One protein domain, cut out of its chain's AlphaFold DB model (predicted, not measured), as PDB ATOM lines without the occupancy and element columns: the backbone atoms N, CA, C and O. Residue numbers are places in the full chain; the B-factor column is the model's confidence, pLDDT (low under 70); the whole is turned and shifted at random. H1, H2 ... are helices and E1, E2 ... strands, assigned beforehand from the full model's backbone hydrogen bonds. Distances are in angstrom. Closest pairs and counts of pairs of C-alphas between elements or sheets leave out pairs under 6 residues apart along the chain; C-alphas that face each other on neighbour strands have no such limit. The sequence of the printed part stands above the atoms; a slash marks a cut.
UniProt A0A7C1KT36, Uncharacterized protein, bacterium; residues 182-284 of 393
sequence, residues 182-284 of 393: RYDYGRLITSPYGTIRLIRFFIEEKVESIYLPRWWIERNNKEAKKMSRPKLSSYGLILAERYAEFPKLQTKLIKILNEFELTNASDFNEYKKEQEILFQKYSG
ATOM      1  N   ARG A 182     -31.681  -2.638 -29.447       60.72
ATOM      2  CA  ARG A 182     -32.099  -3.543 -30.526       60.72
ATOM      3  C   ARG A 182     -32.278  -2.760 -31.825       60.72
ATOM      4  O   ARG A 182     -32.840  -1.669 -31.815       60.72
ATOM      5  N   TYR A 183     -31.855  -3.345 -32.940       54.81
ATOM      6  CA  TYR A 183     -32.233  -2.859 -34.266       54.81
ATOM      7  C   TYR A 183     -33.635  -3.369 -34.623       54.81
ATOM      8  O   TYR A 183     -33.924  -4.552 -34.446       54.81
ATOM      9  N   ASP A 184     -34.499  -2.482 -35.111       48.22
ATOM     10  CA  ASP A 184     -35.883  -2.782 -35.495       48.22
ATOM     11  C   ASP A 184     -36.286  -1.872 -36.664       48.22
ATOM     12  O   ASP A 184     -36.277  -0.651 -36.513       48.22
ATOM     13  N   TYR A 185     -36.580  -2.441 -37.838       50.47
ATOM     14  CA  TYR A 185     -36.914  -1.698 -39.071       50.47
ATOM     15  C   TYR A 185     -35.965  -0.515 -39.374       50.47
ATOM     16  O   TYR A 185     -36.401   0.613 -39.595       50.47
ATOM     17  N   GLY A 186     -34.650  -0.756 -39.316       46.78
ATOM     18  CA  GLY A 186     -33.618   0.266 -39.554       46.78
ATOM     19  C   GLY A 186     -33.386   1.254 -38.400       46.78
ATOM     20  O   GLY A 186     -32.496   2.092 -38.495       46.78
ATOM     21  N   ARG A 187     -34.135   1.153 -37.294       51.84
ATOM     22  CA  ARG A 187     -34.060   2.076 -36.150       51.84
ATOM     23  C   ARG A 187     -33.363   1.450 -34.942       51.84
ATOM     24  O   ARG A 187     -33.505   0.256 -34.680       51.84
ATOM     25  N   LEU A 188     -32.651   2.279 -34.176       57.56
ATOM     26  CA  LEU A 188     -31.973   1.914 -32.925       57.56
ATOM     27  C   LEU A 188     -32.892   2.116 -31.719       57.56
ATOM     28  O   LEU A 188     -33.050   3.231 -31.230       57.56
ATOM     29  N   ILE A 189     -33.510   1.042 -31.235       61.62
ATOM     30  CA  ILE A 189     -34.431   1.073 -30.094       61.62
ATOM     31  C   ILE A 189     -33.677   0.727 -28.818       61.62
ATOM     32  O   ILE A 189     -33.107  -0.358 -28.718       61.62
ATOM     33  N   THR A 190     -33.723   1.596 -27.811       66.44
ATOM     34  CA  THR A 190     -33.175   1.265 -26.493       66.44
ATOM     35  C   THR A 190     -34.019   0.169 -25.833       66.44
ATOM     36  O   THR A 190     -35.247   0.122 -25.967       66.44
ATOM     37  N   SER A 191     -33.366  -0.755 -25.133       69.19
ATOM     38  CA  SER A 191     -34.049  -1.750 -24.309       69.19
ATOM     39  C   SER A 191     -34.535  -1.105 -23.002       69.19
ATOM     40  O   SER A 191     -33.937  -0.124 -22.558       69.19
ATOM     41  N   PRO A 192     -35.533  -1.679 -22.301       70.38
ATOM     42  CA  PRO A 192     -35.936  -1.184 -20.981       70.38
ATOM     43  C   PRO A 192     -34.788  -1.146 -19.961       70.38
ATOM     44  O   PRO A 192     -34.792  -0.324 -19.051       70.38
ATOM     45  N   TYR A 193     -33.790  -2.024 -20.117       73.56
ATOM     46  CA  TYR A 193     -32.567  -1.988 -19.319       73.56
ATOM     47  C   TYR A 193     -31.697  -0.778 -19.685       73.56
ATOM     48  O   TYR A 193     -31.349  -0.000 -18.801       73.56
ATOM     49  N   GLY A 194     -31.400  -0.571 -20.973       75.94
ATOM     50  CA  GLY A 194     -30.613   0.575 -21.447       75.94
ATOM     51  C   GLY A 194     -31.249   1.922 -21.087       75.94
ATOM     52  O   GLY A 194     -30.564   2.813 -20.594       75.94
ATOM     53  N   THR A 195     -32.569   2.043 -21.239       77.94
ATOM     54  CA  THR A 195     -33.355   3.218 -20.825       77.94
ATOM     55  C   THR A 195     -33.155   3.546 -19.352       77.94
ATOM     56  O   THR A 195     -32.758   4.658 -19.013       77.94
ATOM     57  N   ILE A 196     -33.380   2.574 -18.464       78.81
ATOM     58  CA  ILE A 196     -33.257   2.805 -17.022       78.81
ATOM     59  C   ILE A 196     -31.788   3.029 -16.620       78.81
ATOM     60  O   ILE A 196     -31.527   3.752 -15.665       78.81
ATOM     61  N   ARG A 197     -30.806   2.510 -17.373       81.44
ATOM     62  CA  ARG A 197     -29.378   2.839 -17.191       81.44
ATOM     63  C   ARG A 197     -29.046   4.294 -17.552       81.44
ATOM     64  O   ARG A 197     -28.291   4.904 -16.797       81.44
ATOM     65  N   LEU A 198     -29.614   4.845 -18.630       85.31
ATOM     66  CA  LEU A 198     -29.487   6.272 -18.973       85.31
ATOM     67  C   LEU A 198     -30.149   7.159 -17.913       85.31
ATOM     68  O   LEU A 198     -29.501   8.039 -17.357       85.31
ATOM     69  N   ILE A 199     -31.410   6.872 -17.576       85.88
ATOM     70  CA  ILE A 199     -32.179   7.614 -16.566       85.88
ATOM     71  C   ILE A 199     -31.457   7.601 -15.211       85.88
ATOM     72  O   ILE A 199     -31.327   8.641 -14.574       85.88
ATOM     73  N   ARG A 200     -30.878   6.463 -14.808       86.31
ATOM     74  CA  ARG A 200     -30.007   6.364 -13.625       86.31
ATOM     75  C   ARG A 200     -28.813   7.322 -13.687       86.31
ATOM     76  O   ARG A 200     -28.502   7.959 -12.689       86.31
ATOM     77  N   PHE A 201     -28.121   7.401 -14.825       84.69
ATOM     78  CA  PHE A 201     -26.969   8.296 -14.993       84.69
ATOM     79  C   PHE A 201     -27.370   9.773 -14.876       84.69
ATOM     80  O   PHE A 201     -26.607  10.553 -14.315       84.69
ATOM     81  N   PHE A 202     -28.572  10.131 -15.327       86.75
ATOM     82  CA  PHE A 202     -29.136  11.472 -15.173       86.75
ATOM     83  C   PHE A 202     -29.543  11.779 -13.716       86.75
ATOM     84  O   PHE A 202     -29.114  12.780 -13.154       86.75
ATOM     85  N   ILE A 203     -30.292  10.880 -13.061       87.31
ATOM     86  CA  ILE A 203     -30.748  11.022 -11.660       87.31
ATOM     87  C   ILE A 203     -29.579  11.103 -10.671       87.31
ATOM     88  O   ILE A 203     -29.625  11.882  -9.720       87.31
ATOM     89  N   GLU A 204     -28.540  10.289 -10.885       83.75
ATOM     90  CA  GLU A 204     -27.308  10.293 -10.084       83.75
ATOM     91  C   GLU A 204     -26.371  11.462 -10.438       83.75
ATOM     92  O   GLU A 204     -25.250  11.483  -9.935       83.75
ATOM     93  N   GLU A 205     -26.800  12.399 -11.297       83.00
ATOM     94  CA  GLU A 205     -26.027  13.565 -11.751       83.00
ATOM     95  C   GLU A 205     -24.630  13.167 -12.250       83.00
ATOM     96  O   GLU A 205     -23.630  13.793 -11.929       83.00
ATOM     97  N   LYS A 206     -24.543  12.075 -13.025       80.50
ATOM     98  CA  LYS A 206     -23.291  11.572 -13.630       80.50
ATOM     99  C   LYS A 206     -23.032  12.118 -15.029       80.50
ATOM    100  O   LYS A 206     -21.961  11.844 -15.582       80.50
ATOM    101  N   VAL A 207     -24.022  12.826 -15.565       83.00
ATOM    102  CA  VAL A 207     -24.096  13.556 -16.833       83.00
ATOM    103  C   VAL A 207     -25.148  14.656 -16.672       83.00
ATOM    104  O   VAL A 207     -26.074  14.503 -15.875       83.00
ATOM    105  N   GLU A 208     -25.028  15.737 -17.433       85.62
ATOM    106  CA  GLU A 208     -25.997  16.842 -17.462       85.62
ATOM    107  C   GLU A 208     -27.114  16.605 -18.492       85.62
ATOM    108  O   GLU A 208     -28.183  17.203 -18.392       85.62
ATOM    109  N   SER A 209     -26.916  15.689 -19.447       87.38
ATOM    110  CA  SER A 209     -27.940  15.292 -20.420       87.38
ATOM    111  C   SER A 209     -27.880  13.803 -20.790       87.38
ATOM    112  O   SER A 209     -26.880  13.110 -20.575       87.38
ATOM    113  N   ILE A 210     -28.968  13.284 -21.367       85.88
ATOM    114  CA  ILE A 210     -29.029  11.931 -21.939       85.88
ATOM    115  C   ILE A 210     -29.584  11.979 -23.357       85.88
ATOM    116  O   ILE A 210     -30.537  12.703 -23.637       85.88
ATOM    117  N   TYR A 211     -29.023  11.168 -24.253       82.00
ATOM    118  CA  TYR A 211     -29.536  11.050 -25.612       82.00
ATOM    119  C   TYR A 211     -30.568   9.925 -25.722       82.00
ATOM    120  O   TYR A 211     -30.232   8.737 -25.687       82.00
ATOM    121  N   LEU A 212     -31.829  10.313 -25.911       71.12
ATOM    122  CA  LEU A 212     -32.944   9.434 -26.259       71.12
ATOM    123  C   LEU A 212     -33.588   9.952 -27.556       71.12
ATOM    124  O   LEU A 212     -34.075  11.081 -27.571       71.12
ATOM    125  N   PRO A 213     -33.611   9.174 -28.656       62.88
ATOM    126  CA  PRO A 213     -34.223   9.628 -29.902       62.88
ATOM    127  C   PRO A 213     -35.714   9.952 -29.724       62.88
ATOM    128  O   PRO A 213     -36.469   9.124 -29.219       62.88
ATOM    129  N   ARG A 214     -36.170  11.116 -30.200       59.16
ATOM    130  CA  ARG A 214     -37.563  11.585 -30.041       59.16
ATOM    131  C   ARG A 214     -38.616  10.552 -30.473       59.16
ATOM    132  O   ARG A 214     -39.553  10.268 -29.732       59.16
ATOM    133  N   TRP A 215     -38.410   9.904 -31.620       57.94
ATOM    134  CA  TRP A 215     -39.305   8.859 -32.135       57.94
ATOM    135  C   TRP A 215     -39.393   7.616 -31.225       57.94
ATOM    136  O   TRP A 215     -40.355   6.853 -31.324       57.94
ATOM    137  N   TRP A 216     -38.396   7.370 -30.363       61.16
ATOM    138  CA  TRP A 216     -38.425   6.287 -29.377       61.16
ATOM    139  C   TRP A 216     -39.338   6.645 -28.206       61.16
ATOM    140  O   TRP A 216     -40.117   5.790 -27.794       61.16
ATOM    141  N   ILE A 217     -39.307   7.903 -27.747       60.03
ATOM    142  CA  ILE A 217     -40.253   8.433 -26.753       60.03
ATOM    143  C   ILE A 217     -41.667   8.295 -27.329       60.03
ATOM    144  O   ILE A 217     -42.485   7.556 -26.800       60.03
ATOM    145  N   GLU A 218     -41.916   8.843 -28.518       62.31
ATOM    146  CA  GLU A 218     -43.220   8.754 -29.191       62.31
ATOM    147  C   GLU A 218     -43.696   7.306 -29.428       62.31
ATOM    148  O   GLU A 218     -44.894   7.020 -29.321       62.31
ATOM    149  N   ARG A 219     -42.786   6.370 -29.744       59.50
ATOM    150  CA  ARG A 219     -43.132   4.945 -29.855       59.50
ATOM    151  C   ARG A 219     -43.468   4.354 -28.494       59.50
ATOM    152  O   ARG A 219     -44.471   3.658 -28.411       59.50
ATOM    153  N   ASN A 220     -42.688   4.620 -27.452       55.47
ATOM    154  CA  ASN A 220     -43.008   4.157 -26.106       55.47
ATOM    155  C   ASN A 220     -44.344   4.713 -25.625       55.47
ATOM    156  O   ASN A 220     -45.129   3.935 -25.108       55.47
ATOM    157  N   ASN A 221     -44.661   5.980 -25.881       55.72
ATOM    158  CA  ASN A 221     -45.934   6.574 -25.476       55.72
ATOM    159  C   ASN A 221     -47.100   5.929 -26.259       55.72
ATOM    160  O   ASN A 221     -48.148   5.628 -25.694       55.72
ATOM    161  N   LYS A 222     -46.915   5.610 -27.552       55.38
ATOM    162  CA  LYS A 222     -47.889   4.832 -28.353       55.38
ATOM    163  C   LYS A 222     -48.024   3.372 -27.902       55.38
ATOM    164  O   LYS A 222     -49.114   2.816 -27.983       55.38
ATOM    165  N   GLU A 223     -46.943   2.744 -27.450       45.41
ATOM    166  CA  GLU A 223     -46.932   1.372 -26.929       45.41
ATOM    167  C   GLU A 223     -47.473   1.315 -25.488       45.41
ATOM    168  O   GLU A 223     -48.158   0.359 -25.161       45.41
ATOM    169  N   ALA A 224     -47.270   2.344 -24.658       44.38
ATOM    170  CA  ALA A 224     -47.817   2.501 -23.303       44.38
ATOM    171  C   ALA A 224     -49.305   2.896 -23.304       44.38
ATOM    172  O   ALA A 224     -50.049   2.568 -22.387       44.38
ATOM    173  N   LYS A 225     -49.785   3.530 -24.381       48.81
ATOM    174  CA  LYS A 225     -51.225   3.701 -24.644       48.81
ATOM    175  C   LYS A 225     -51.912   2.402 -25.105       48.81
ATOM    176  O   LYS A 225     -53.136   2.344 -25.112       48.81
ATOM    177  N   LYS A 226     -51.153   1.360 -25.482       43.56
ATOM    178  CA  LYS A 226     -51.666   0.039 -25.920       43.56
ATOM    179  C   LYS A 226     -51.465  -1.064 -24.876       43.56
ATOM    180  O   LYS A 226     -52.375  -1.837 -24.600       43.56
ATOM    181  N   MET A 227     -50.268  -1.149 -24.309       39.16
ATOM    182  CA  MET A 227     -49.933  -1.916 -23.113       39.16
ATOM    183  C   MET A 227     -50.119  -0.983 -21.928       39.16
ATOM    184  O   MET A 227     -49.319  -0.070 -21.772       39.16
ATOM    185  N   SER A 228     -51.135  -1.221 -21.098       42.38
ATOM    186  CA  SER A 228     -51.634  -0.261 -20.100       42.38
ATOM    187  C   SER A 228     -50.590   0.440 -19.215       42.38
ATOM    188  O   SER A 228     -50.884   1.545 -18.769       42.38
ATOM    189  N   ARG A 229     -49.407  -0.156 -18.969       49.38
ATOM    190  CA  ARG A 229     -48.171   0.518 -18.503       49.38
ATOM    191  C   ARG A 229     -46.922  -0.147 -19.125       49.38
ATOM    192  O   ARG A 229     -46.953  -1.357 -19.388       49.38
ATOM    193  N   PRO A 230     -45.815   0.584 -19.376       50.66
ATOM    194  CA  PRO A 230     -44.620   0.024 -20.006       50.66
ATOM    195  C   PRO A 230     -43.809  -0.866 -19.051       50.66
ATOM    196  O   PRO A 230     -43.642  -0.586 -17.866       50.66
ATOM    197  N   LYS A 231     -43.230  -1.948 -19.587       56.81
ATOM    198  CA  LYS A 231     -42.402  -2.889 -18.816       56.81
ATOM    199  C   LYS A 231     -41.012  -2.316 -18.534       56.81
ATOM    200  O   LYS A 231     -40.048  -2.635 -19.239       56.81
ATOM    201  N   LEU A 232     -40.880  -1.558 -17.453       58.28
ATOM    202  CA  LEU A 232     -39.579  -1.322 -16.840       58.28
ATOM    203  C   LEU A 232     -39.113  -2.657 -16.238       58.28
ATOM    204  O   LEU A 232     -39.757  -3.249 -15.380       58.28
ATOM    205  N   SER A 233     -38.042  -3.225 -16.799       58.19
ATOM    206  CA  SER A 233     -37.536  -4.545 -16.383       58.19
ATOM    207  C   SER A 233     -37.189  -4.591 -14.887       58.19
ATOM    208  O   SER A 233     -37.080  -3.550 -14.253       58.19
ATOM    209  N   SER A 234     -36.879  -5.775 -14.340       66.25
ATOM    210  CA  SER A 234     -36.432  -5.956 -12.943       66.25
ATOM    211  C   SER A 234     -35.327  -4.997 -12.471       66.25
ATOM    212  O   SER A 234     -35.136  -4.834 -11.273       66.25
ATOM    213  N   TYR A 235     -34.591  -4.360 -13.387       68.81
ATOM    214  CA  TYR A 235     -33.642  -3.301 -13.063       68.81
ATOM    215  C   TYR A 235     -34.291  -2.031 -12.471       68.81
ATOM    216  O   TYR A 235     -33.668  -1.397 -11.629       68.81
ATOM    217  N   GLY A 236     -35.536  -1.695 -12.834       73.31
ATOM    218  CA  GLY A 236     -36.300  -0.599 -12.219       73.31
ATOM    219  C   GLY A 236     -36.557  -0.844 -10.731       73.31
ATOM    220  O   GLY A 236     -36.229   0.004  -9.909       73.31
ATOM    221  N   LEU A 237     -36.996  -2.057 -10.371       75.88
ATOM    222  CA  LEU A 237     -37.116  -2.486  -8.969       75.88
ATOM    223  C   LEU A 237     -35.763  -2.515  -8.242       75.88
ATOM    224  O   LEU A 237     -35.676  -2.079  -7.102       75.88
ATOM    225  N   ILE A 238     -34.680  -2.952  -8.901       76.38
ATOM    226  CA  ILE A 238     -33.327  -2.897  -8.313       76.38
ATOM    227  C   ILE A 238     -32.902  -1.450  -8.005       76.38
ATOM    228  O   ILE A 238     -32.237  -1.227  -6.994       76.38
ATOM    229  N   LEU A 239     -33.242  -0.473  -8.856       76.25
ATOM    230  CA  LEU A 239     -32.982   0.939  -8.557       76.25
ATOM    231  C   LEU A 239     -33.896   1.477  -7.462       76.25
ATOM    232  O   LEU A 239     -33.414   2.224  -6.620       76.25
ATOM    233  N   ALA A 240     -35.164   1.061  -7.434       79.88
ATOM    234  CA  ALA A 240     -36.073   1.412  -6.353       79.88
ATOM    235  C   ALA A 240     -35.492   0.973  -4.997       79.88
ATOM    236  O   ALA A 240     -35.243   1.821  -4.147       79.88
ATOM    237  N   GLU A 241     -35.139  -0.304  -4.824       80.12
ATOM    238  CA  GLU A 241     -34.534  -0.770  -3.565       80.12
ATOM    239  C   GLU A 241     -33.244  -0.019  -3.206       80.12
ATOM    240  O   GLU A 241     -33.021   0.314  -2.048       80.12
ATOM    241  N   ARG A 242     -32.406   0.319  -4.195       80.56
ATOM    242  CA  ARG A 242     -31.190   1.121  -3.967       80.56
ATOM    243  C   ARG A 242     -31.470   2.558  -3.538       80.56
ATOM    244  O   ARG A 242     -30.603   3.165  -2.920       80.56
ATOM    245  N   TYR A 243     -32.615   3.124  -3.910       85.62
ATOM    246  CA  TYR A 243     -33.001   4.491  -3.560       85.62
ATOM    247  C   TYR A 243     -33.938   4.548  -2.346       85.62
ATOM    248  O   TYR A 243     -34.292   5.647  -1.932       85.62
ATOM    249  N   ALA A 244     -34.293   3.412  -1.730       82.06
ATOM    250  CA  ALA A 244     -35.200   3.335  -0.578       82.06
ATOM    251  C   ALA A 244     -34.771   4.213   0.619       82.06
ATOM    252  O   ALA A 244     -35.621   4.762   1.310       82.06
ATOM    253  N   GLU A 245     -33.465   4.427   0.802       82.44
ATOM    254  CA  GLU A 245     -32.891   5.264   1.871       82.44
ATOM    255  C   GLU A 245     -32.536   6.695   1.410       82.44
ATOM    256  O   GLU A 245     -31.998   7.494   2.174       82.44
ATOM    257  N   PHE A 246     -32.838   7.057   0.156       85.25
ATOM    258  CA  PHE A 246     -32.415   8.316  -0.467       85.25
ATOM    259  C   PHE A 246     -33.606   9.137  -1.002       85.25
ATOM    260  O   PHE A 246     -33.789   9.212  -2.222       85.25
ATOM    261  N   PRO A 247     -34.389   9.827  -0.144       87.19
ATOM    262  CA  PRO A 247     -35.602  10.550  -0.550       87.19
ATOM    263  C   PRO A 247     -35.406  11.508  -1.735       87.19
ATOM    264  O   PRO A 247     -36.194  11.510  -2.676       87.19
ATOM    265  N   LYS A 248     -34.290  12.254  -1.775       88.00
ATOM    266  CA  LYS A 248     -33.961  13.150  -2.903       88.00
ATOM    267  C   LYS A 248     -33.830  12.413  -4.247       88.00
ATOM    268  O   LYS A 248     -34.175  12.981  -5.280       88.00
ATOM    269  N   LEU A 249     -33.332  11.172  -4.251       88.12
ATOM    270  CA  LEU A 249     -33.227  10.348  -5.464       88.12
ATOM    271  C   LEU A 249     -34.572   9.709  -5.830       88.12
ATOM    272  O   LEU A 249     -34.871   9.603  -7.014       88.12
ATOM    273  N   GLN A 250     -35.404   9.360  -4.843       89.94
ATOM    274  CA  GLN A 250     -36.778   8.891  -5.069       89.94
ATOM    275  C   GLN A 250     -37.620   9.956  -5.780       89.94
ATOM    276  O   GLN A 250     -38.179   9.685  -6.840       89.94
ATOM    277  N   THR A 251     -37.654  11.188  -5.257       89.75
ATOM    278  CA  THR A 251     -38.410  12.296  -5.865       89.75
ATOM    279  C   THR A 251     -37.929  12.593  -7.287       89.75
ATOM    280  O   THR A 251     -38.748  12.737  -8.193       89.75
ATOM    281  N   LYS A 252     -36.605  12.626  -7.515       89.44
ATOM    282  CA  LYS A 252     -36.031  12.790  -8.863       89.44
ATOM    283  C   LYS A 252     -36.416  11.644  -9.800       89.44
ATOM    284  O   LYS A 252     -36.786  11.913 -10.938       89.44
ATOM    285  N   LEU A 253     -36.358  10.393  -9.334       88.75
ATOM    286  CA  LEU A 253     -36.740   9.218 -10.120       88.75
ATOM    287  C   LEU A 253     -38.193   9.313 -10.587       88.75
ATOM    288  O   LEU A 253     -38.440   9.171 -11.778       88.75
ATOM    289  N   ILE A 254     -39.136   9.584  -9.682       89.12
ATOM    290  CA  ILE A 254     -40.562   9.649 -10.034       89.12
ATOM    291  C   ILE A 254     -40.859  10.831 -10.952       89.12
ATOM    292  O   ILE A 254     -41.509  10.638 -11.978       89.12
ATOM    293  N   LYS A 255     -40.301  12.016 -10.668       90.44
ATOM    294  CA  LYS A 255     -40.414  13.178 -11.561       90.44
ATOM    295  C   LYS A 255     -39.953  12.839 -12.984       90.44
ATOM    296  O   LYS A 255     -40.719  13.013 -13.923       90.44
ATOM    297  N   ILE A 256     -38.749  12.285 -13.133       87.38
ATOM    298  CA  ILE A 256     -38.167  11.963 -14.444       87.38
ATOM    299  C   ILE A 256     -38.935  10.828 -15.144       87.38
ATOM    300  O   ILE A 256     -39.160  10.893 -16.350       87.38
ATOM    301  N   LEU A 257     -39.377   9.791 -14.426       83.94
ATOM    302  CA  LEU A 257     -40.183   8.722 -15.029       83.94
ATOM    303  C   LEU A 257     -41.558   9.223 -15.502       83.94
ATOM    304  O   LEU A 257     -42.020   8.757 -16.543       83.94
ATOM    305  N   ASN A 258     -42.178  10.168 -14.789       82.31
ATOM    306  CA  ASN A 258     -43.423  10.816 -15.208       82.31
ATOM    307  C   ASN A 258     -43.194  11.752 -16.414       82.31
ATOM    308  O   ASN A 258     -43.962  11.700 -17.370       82.31
ATOM    309  N   GLU A 259     -42.108  12.539 -16.432       82.81
ATOM    310  CA  GLU A 259     -41.718  13.394 -17.573       82.81
ATOM    311  C   GLU A 259     -41.475  12.595 -18.867       82.81
ATOM    312  O   GLU A 259     -41.775  13.075 -19.958       82.81
ATOM    313  N   PHE A 260     -40.976  11.358 -18.764       75.12
ATOM    314  CA  PHE A 260     -40.816  10.445 -19.903       75.12
ATOM    315  C   PHE A 260     -42.060   9.576 -20.209       75.12
ATOM    316  O   PHE A 260     -41.952   8.656 -21.020       75.12
ATOM    317  N   GLU A 261     -43.215   9.817 -19.571       74.12
ATOM    318  CA  GLU A 261     -44.439   8.986 -19.663       74.12
ATOM    319  C   GLU A 261     -44.193   7.475 -19.377       74.12
ATOM    320  O   GLU A 261     -44.905   6.593 -19.864       74.12
ATOM    321  N   LEU A 262     -43.165   7.146 -18.579       74.69
ATOM    322  CA  LEU A 262     -42.787   5.766 -18.227       74.69
ATOM    323  C   LEU A 262     -43.517   5.233 -16.989       74.69
ATOM    324  O   LEU A 262     -43.561   4.022 -16.772       74.69
ATOM    325  N   THR A 263     -44.071   6.122 -16.175       75.50
ATOM    326  CA  THR A 263     -45.042   5.820 -15.120       75.50
ATOM    327  C   THR A 263     -46.005   7.002 -14.997       75.50
ATOM    328  O   THR A 263     -45.860   8.007 -15.691       75.50
ATOM    329  N   ASN A 264     -47.024   6.842 -14.161       76.94
ATOM    330  CA  ASN A 264     -47.945   7.899 -13.754       76.94
ATOM    331  C   ASN A 264     -48.139   7.903 -12.226       76.94
ATOM    332  O   ASN A 264     -49.132   8.437 -11.736       76.94
ATOM    333  N   ALA A 265     -47.234   7.242 -11.499       84.00
ATOM    334  CA  ALA A 265     -47.273   7.147 -10.051       84.00
ATOM    335  C   ALA A 265     -47.096   8.534  -9.416       84.00
ATOM    336  O   ALA A 265     -46.226   9.314  -9.818       84.00
ATOM    337  N   SER A 266     -47.918   8.816  -8.411       87.00
ATOM    338  CA  SER A 266     -47.854  10.037  -7.608       87.00
ATOM    339  C   SER A 266     -46.594  10.083  -6.741       87.00
ATOM    340  O   SER A 266     -45.973  11.138  -6.604       87.00
ATOM    341  N   ASP A 267     -46.179   8.930  -6.211       90.06
ATOM    342  CA  ASP A 267     -44.998   8.791  -5.369       90.06
ATOM    343  C   ASP A 267     -44.178   7.520  -5.661       90.06
ATOM    344  O   ASP A 267     -44.451   6.714  -6.558       90.06
ATOM    345  N   PHE A 268     -43.105   7.366  -4.889       88.38
ATOM    346  CA  PHE A 268     -42.156   6.272  -5.016       88.38
ATOM    347  C   PHE A 268     -42.696   4.910  -4.545       88.38
ATOM    348  O   PHE A 268     -42.327   3.873  -5.105       88.38
ATOM    349  N   ASN A 269     -43.584   4.895  -3.551       89.19
ATOM    350  CA  ASN A 269     -44.178   3.678  -3.004       89.19
ATOM    351  C   ASN A 269     -45.246   3.114  -3.948       89.19
ATOM    352  O   ASN A 269     -45.285   1.903  -4.175       89.19
ATOM    353  N   GLU A 270     -46.066   3.982  -4.549       89.12
ATOM    354  CA  GLU A 270     -47.015   3.620  -5.603       89.12
ATOM    355  C   GLU A 270     -46.275   2.998  -6.796       89.12
ATOM    356  O   GLU A 270     -46.600   1.882  -7.211       89.12
ATOM    357  N   TYR A 271     -45.217   3.663  -7.279       87.19
ATOM    358  CA  TYR A 271     -44.354   3.146  -8.343       87.19
ATOM    359  C   TYR A 271     -43.766   1.770  -8.004       87.19
ATOM    360  O   TYR A 271     -43.865   0.835  -8.803       87.19
ATOM    361  N   LYS A 272     -43.167   1.619  -6.812       86.81
ATOM    362  CA  LYS A 272     -42.558   0.354  -6.379       86.81
ATOM    363  C   LYS A 272     -43.592  -0.778  -6.373       86.81
ATOM    364  O   LYS A 272     -43.364  -1.814  -6.999       86.81
ATOM    365  N   LYS A 273     -44.752  -0.552  -5.747       86.81
ATOM    366  CA  LYS A 273     -45.852  -1.525  -5.648       86.81
ATOM    367  C   LYS A 273     -46.398  -1.929  -7.021       86.81
ATOM    368  O   LYS A 273     -46.636  -3.111  -7.267       86.81
ATOM    369  N   GLU A 274     -46.564  -0.975  -7.938       82.50
ATOM    370  CA  GLU A 274     -46.976  -1.253  -9.318       82.50
ATOM    371  C   GLU A 274     -45.968  -2.171 -10.028       82.50
ATOM    372  O   GLU A 274     -46.340  -3.198 -10.606       82.50
ATOM    373  N   GLN A 275     -44.678  -1.838  -9.950       81.38
ATOM    374  CA  GLN A 275     -43.624  -2.597 -10.618       81.38
ATOM    375  C   GLN A 275     -43.436  -3.997 -10.013       81.38
ATOM    376  O   GLN A 275     -43.144  -4.938 -10.754       81.38
ATOM    377  N   GLU A 276     -43.668  -4.186  -8.710       84.38
ATOM    378  CA  GLU A 276     -43.697  -5.506  -8.062       84.38
ATOM    379  C   GLU A 276     -44.837  -6.383  -8.597       84.38
ATOM    380  O   GLU A 276     -44.601  -7.535  -8.978       84.38
ATOM    381  N   ILE A 277     -46.052  -5.831  -8.712       82.88
ATOM    382  CA  ILE A 277     -47.220  -6.523  -9.284       82.88
ATOM    383  C   ILE A 277     -46.945  -6.925 -10.739       82.88
ATOM    384  O   ILE A 277     -47.176  -8.075 -11.128       82.88
ATOM    385  N   LEU A 278     -46.403  -6.008 -11.549       76.81
ATOM    386  CA  LEU A 278     -46.018  -6.289 -12.935       76.81
ATOM    387  C   LEU A 278     -44.918  -7.360 -13.002       76.81
ATOM    388  O   LEU A 278     -45.023  -8.305 -13.791       76.81
ATOM    389  N   PHE A 279     -43.884  -7.271 -12.163       78.44
ATOM    390  CA  PHE A 279     -42.820  -8.272 -12.110       78.44
ATOM    391  C   PHE A 279     -43.366  -9.658 -11.755       78.44
ATOM    392  O   PHE A 279     -43.027 -10.627 -12.439       78.44
ATOM    393  N   GLN A 280     -44.239  -9.766 -10.751       81.75
ATOM    394  CA  GLN A 280     -44.840 -11.037 -10.355       81.75
ATOM    395  C   GLN A 280     -45.708 -11.623 -11.474       81.75
ATOM    396  O   GLN A 280     -45.526 -12.789 -11.835       81.75
ATOM    397  N   LYS A 281     -46.565 -10.802 -12.095       77.25
ATOM    398  CA  LYS A 281     -47.429 -11.194 -13.219       77.25
ATOM    399  C   LYS A 281     -46.647 -11.760 -14.411       77.25
ATOM    400  O   LYS A 281     -47.099 -12.717 -15.031       77.25
ATOM    401  N   TYR A 282     -45.480 -11.193 -14.737       72.00
ATOM    402  CA  TYR A 282     -44.688 -11.610 -15.906       72.00
ATOM    403  C   TYR A 282     -43.568 -12.620 -15.620       72.00
ATOM    404  O   TYR A 282     -43.090 -13.258 -16.558       72.00
ATOM    405  N   SER A 283     -43.101 -12.746 -14.375       72.12
ATOM    406  CA  SER A 283     -42.030 -13.688 -14.003       72.12
ATOM    407  C   SER A 283     -42.541 -14.969 -13.337       72.12
ATOM    408  O   SER A 283     -41.798 -15.950 -13.275       72.12
ATOM    409  N   GLY A 284     -43.778 -14.957 -12.827       79.38
ATOM    410  CA  GLY A 284     -44.335 -16.025 -11.995       79.38
ATOM    411  C   GLY A 284     -43.700 -16.116 -10.602       79.38
ATOM    412  O   GLY A 284     -43.804 -17.157  -9.961       79.38
TER     413      GLY A 284
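This is residues 182 to 284 of the 393 residues of an uncharacterized protein of bacterium (UniProt A0A7C1KT36). Three helices, H1, H3 and H5, lie side by side with H3 between the other two, and H4 slants across one end of the three. At the other end of the longest axis sits a looser part, the small strand hairpin E1 and E2 with H2 beside E2. The printed part has 103 residues with two named strands and then five named helices, in the order E1 E2 H1 H2 H3 H4 H5. The sheet has the order E1 - E2 and is antiparallel, and the class is mostly helix. The whole is compact, with a radius of gyration of the C-alphas of 13.5 A and spans of 42 by 36 by 21 A.

E1, residues 182 to 184, and E2, residues 187 to 190, form an antiparallel hairpin at 144 degrees, with N 182 and O 189 at 2.8 A and N 187 and O 184 at 2.9 A, within hydrogen-bond range. H2, residues 214 to 224, touches no helix; its closest C-alphas to E2 are those of Trp 216 and Ile 189, 6.6 A apart. H1, residues 192 to 203, touches H3, residues 234 to 243, at a shallow tilt of 21 degrees, the same way, closest at the C-alphas of Tyr 193 and Tyr 235, 6.5 A. H3 touches H5, residues 268 to 283, at a shallow tilt of 28 degrees, opposite ways, closest at the C-alphas of Ala 240 and Lys 272, 6.6 A. H1 and H5 are apart. H4, residues 247 to 259, touches residues 199 to 203 of H1 at a steep tilt of 55 degrees, opposite ways, closest at the C-alphas of Lys 252 and Ile 203, 6.2 A. With residues 250 to 254 alone H4 touches residues 268 to 271 of H5 at a steep tilt of 66 degrees, the same way; the closest C-alphas, of Gln 250 and Phe 268, are 6.0 A apart. H3 and H4 only just touch, only at the corner by their link, with 3 pairs of C-alphas within 8 A, the closest those of Tyr 243 and Gln 250, 6.0 A. In H1, H2, H3, H4 and H5 every O i to N i+4 pair is within hydrogen-bond range.

E1 begins at C-alpha 182, (-32.099, -3.543, -30.526), and is 6.3 A long; E2 is 9.7 A. H1 measures 16.2 A, H2 15.3 A, H3 14.5 A and H4 18.3 A. H5, the longest helix, runs 21.9 A from C-alpha 268, (-42.156, 6.272, -5.016), to C-alpha 283, (-42.030, -13.688, -14.003).

The two C-alphas farthest apart are those of Gly 186 and Glu 245, 41.7 A. The printed part has no cut, and no link is long. The mean pLDDT of the printed part is 73.7; residues 182 to 191 and 213 to 235 are under 70.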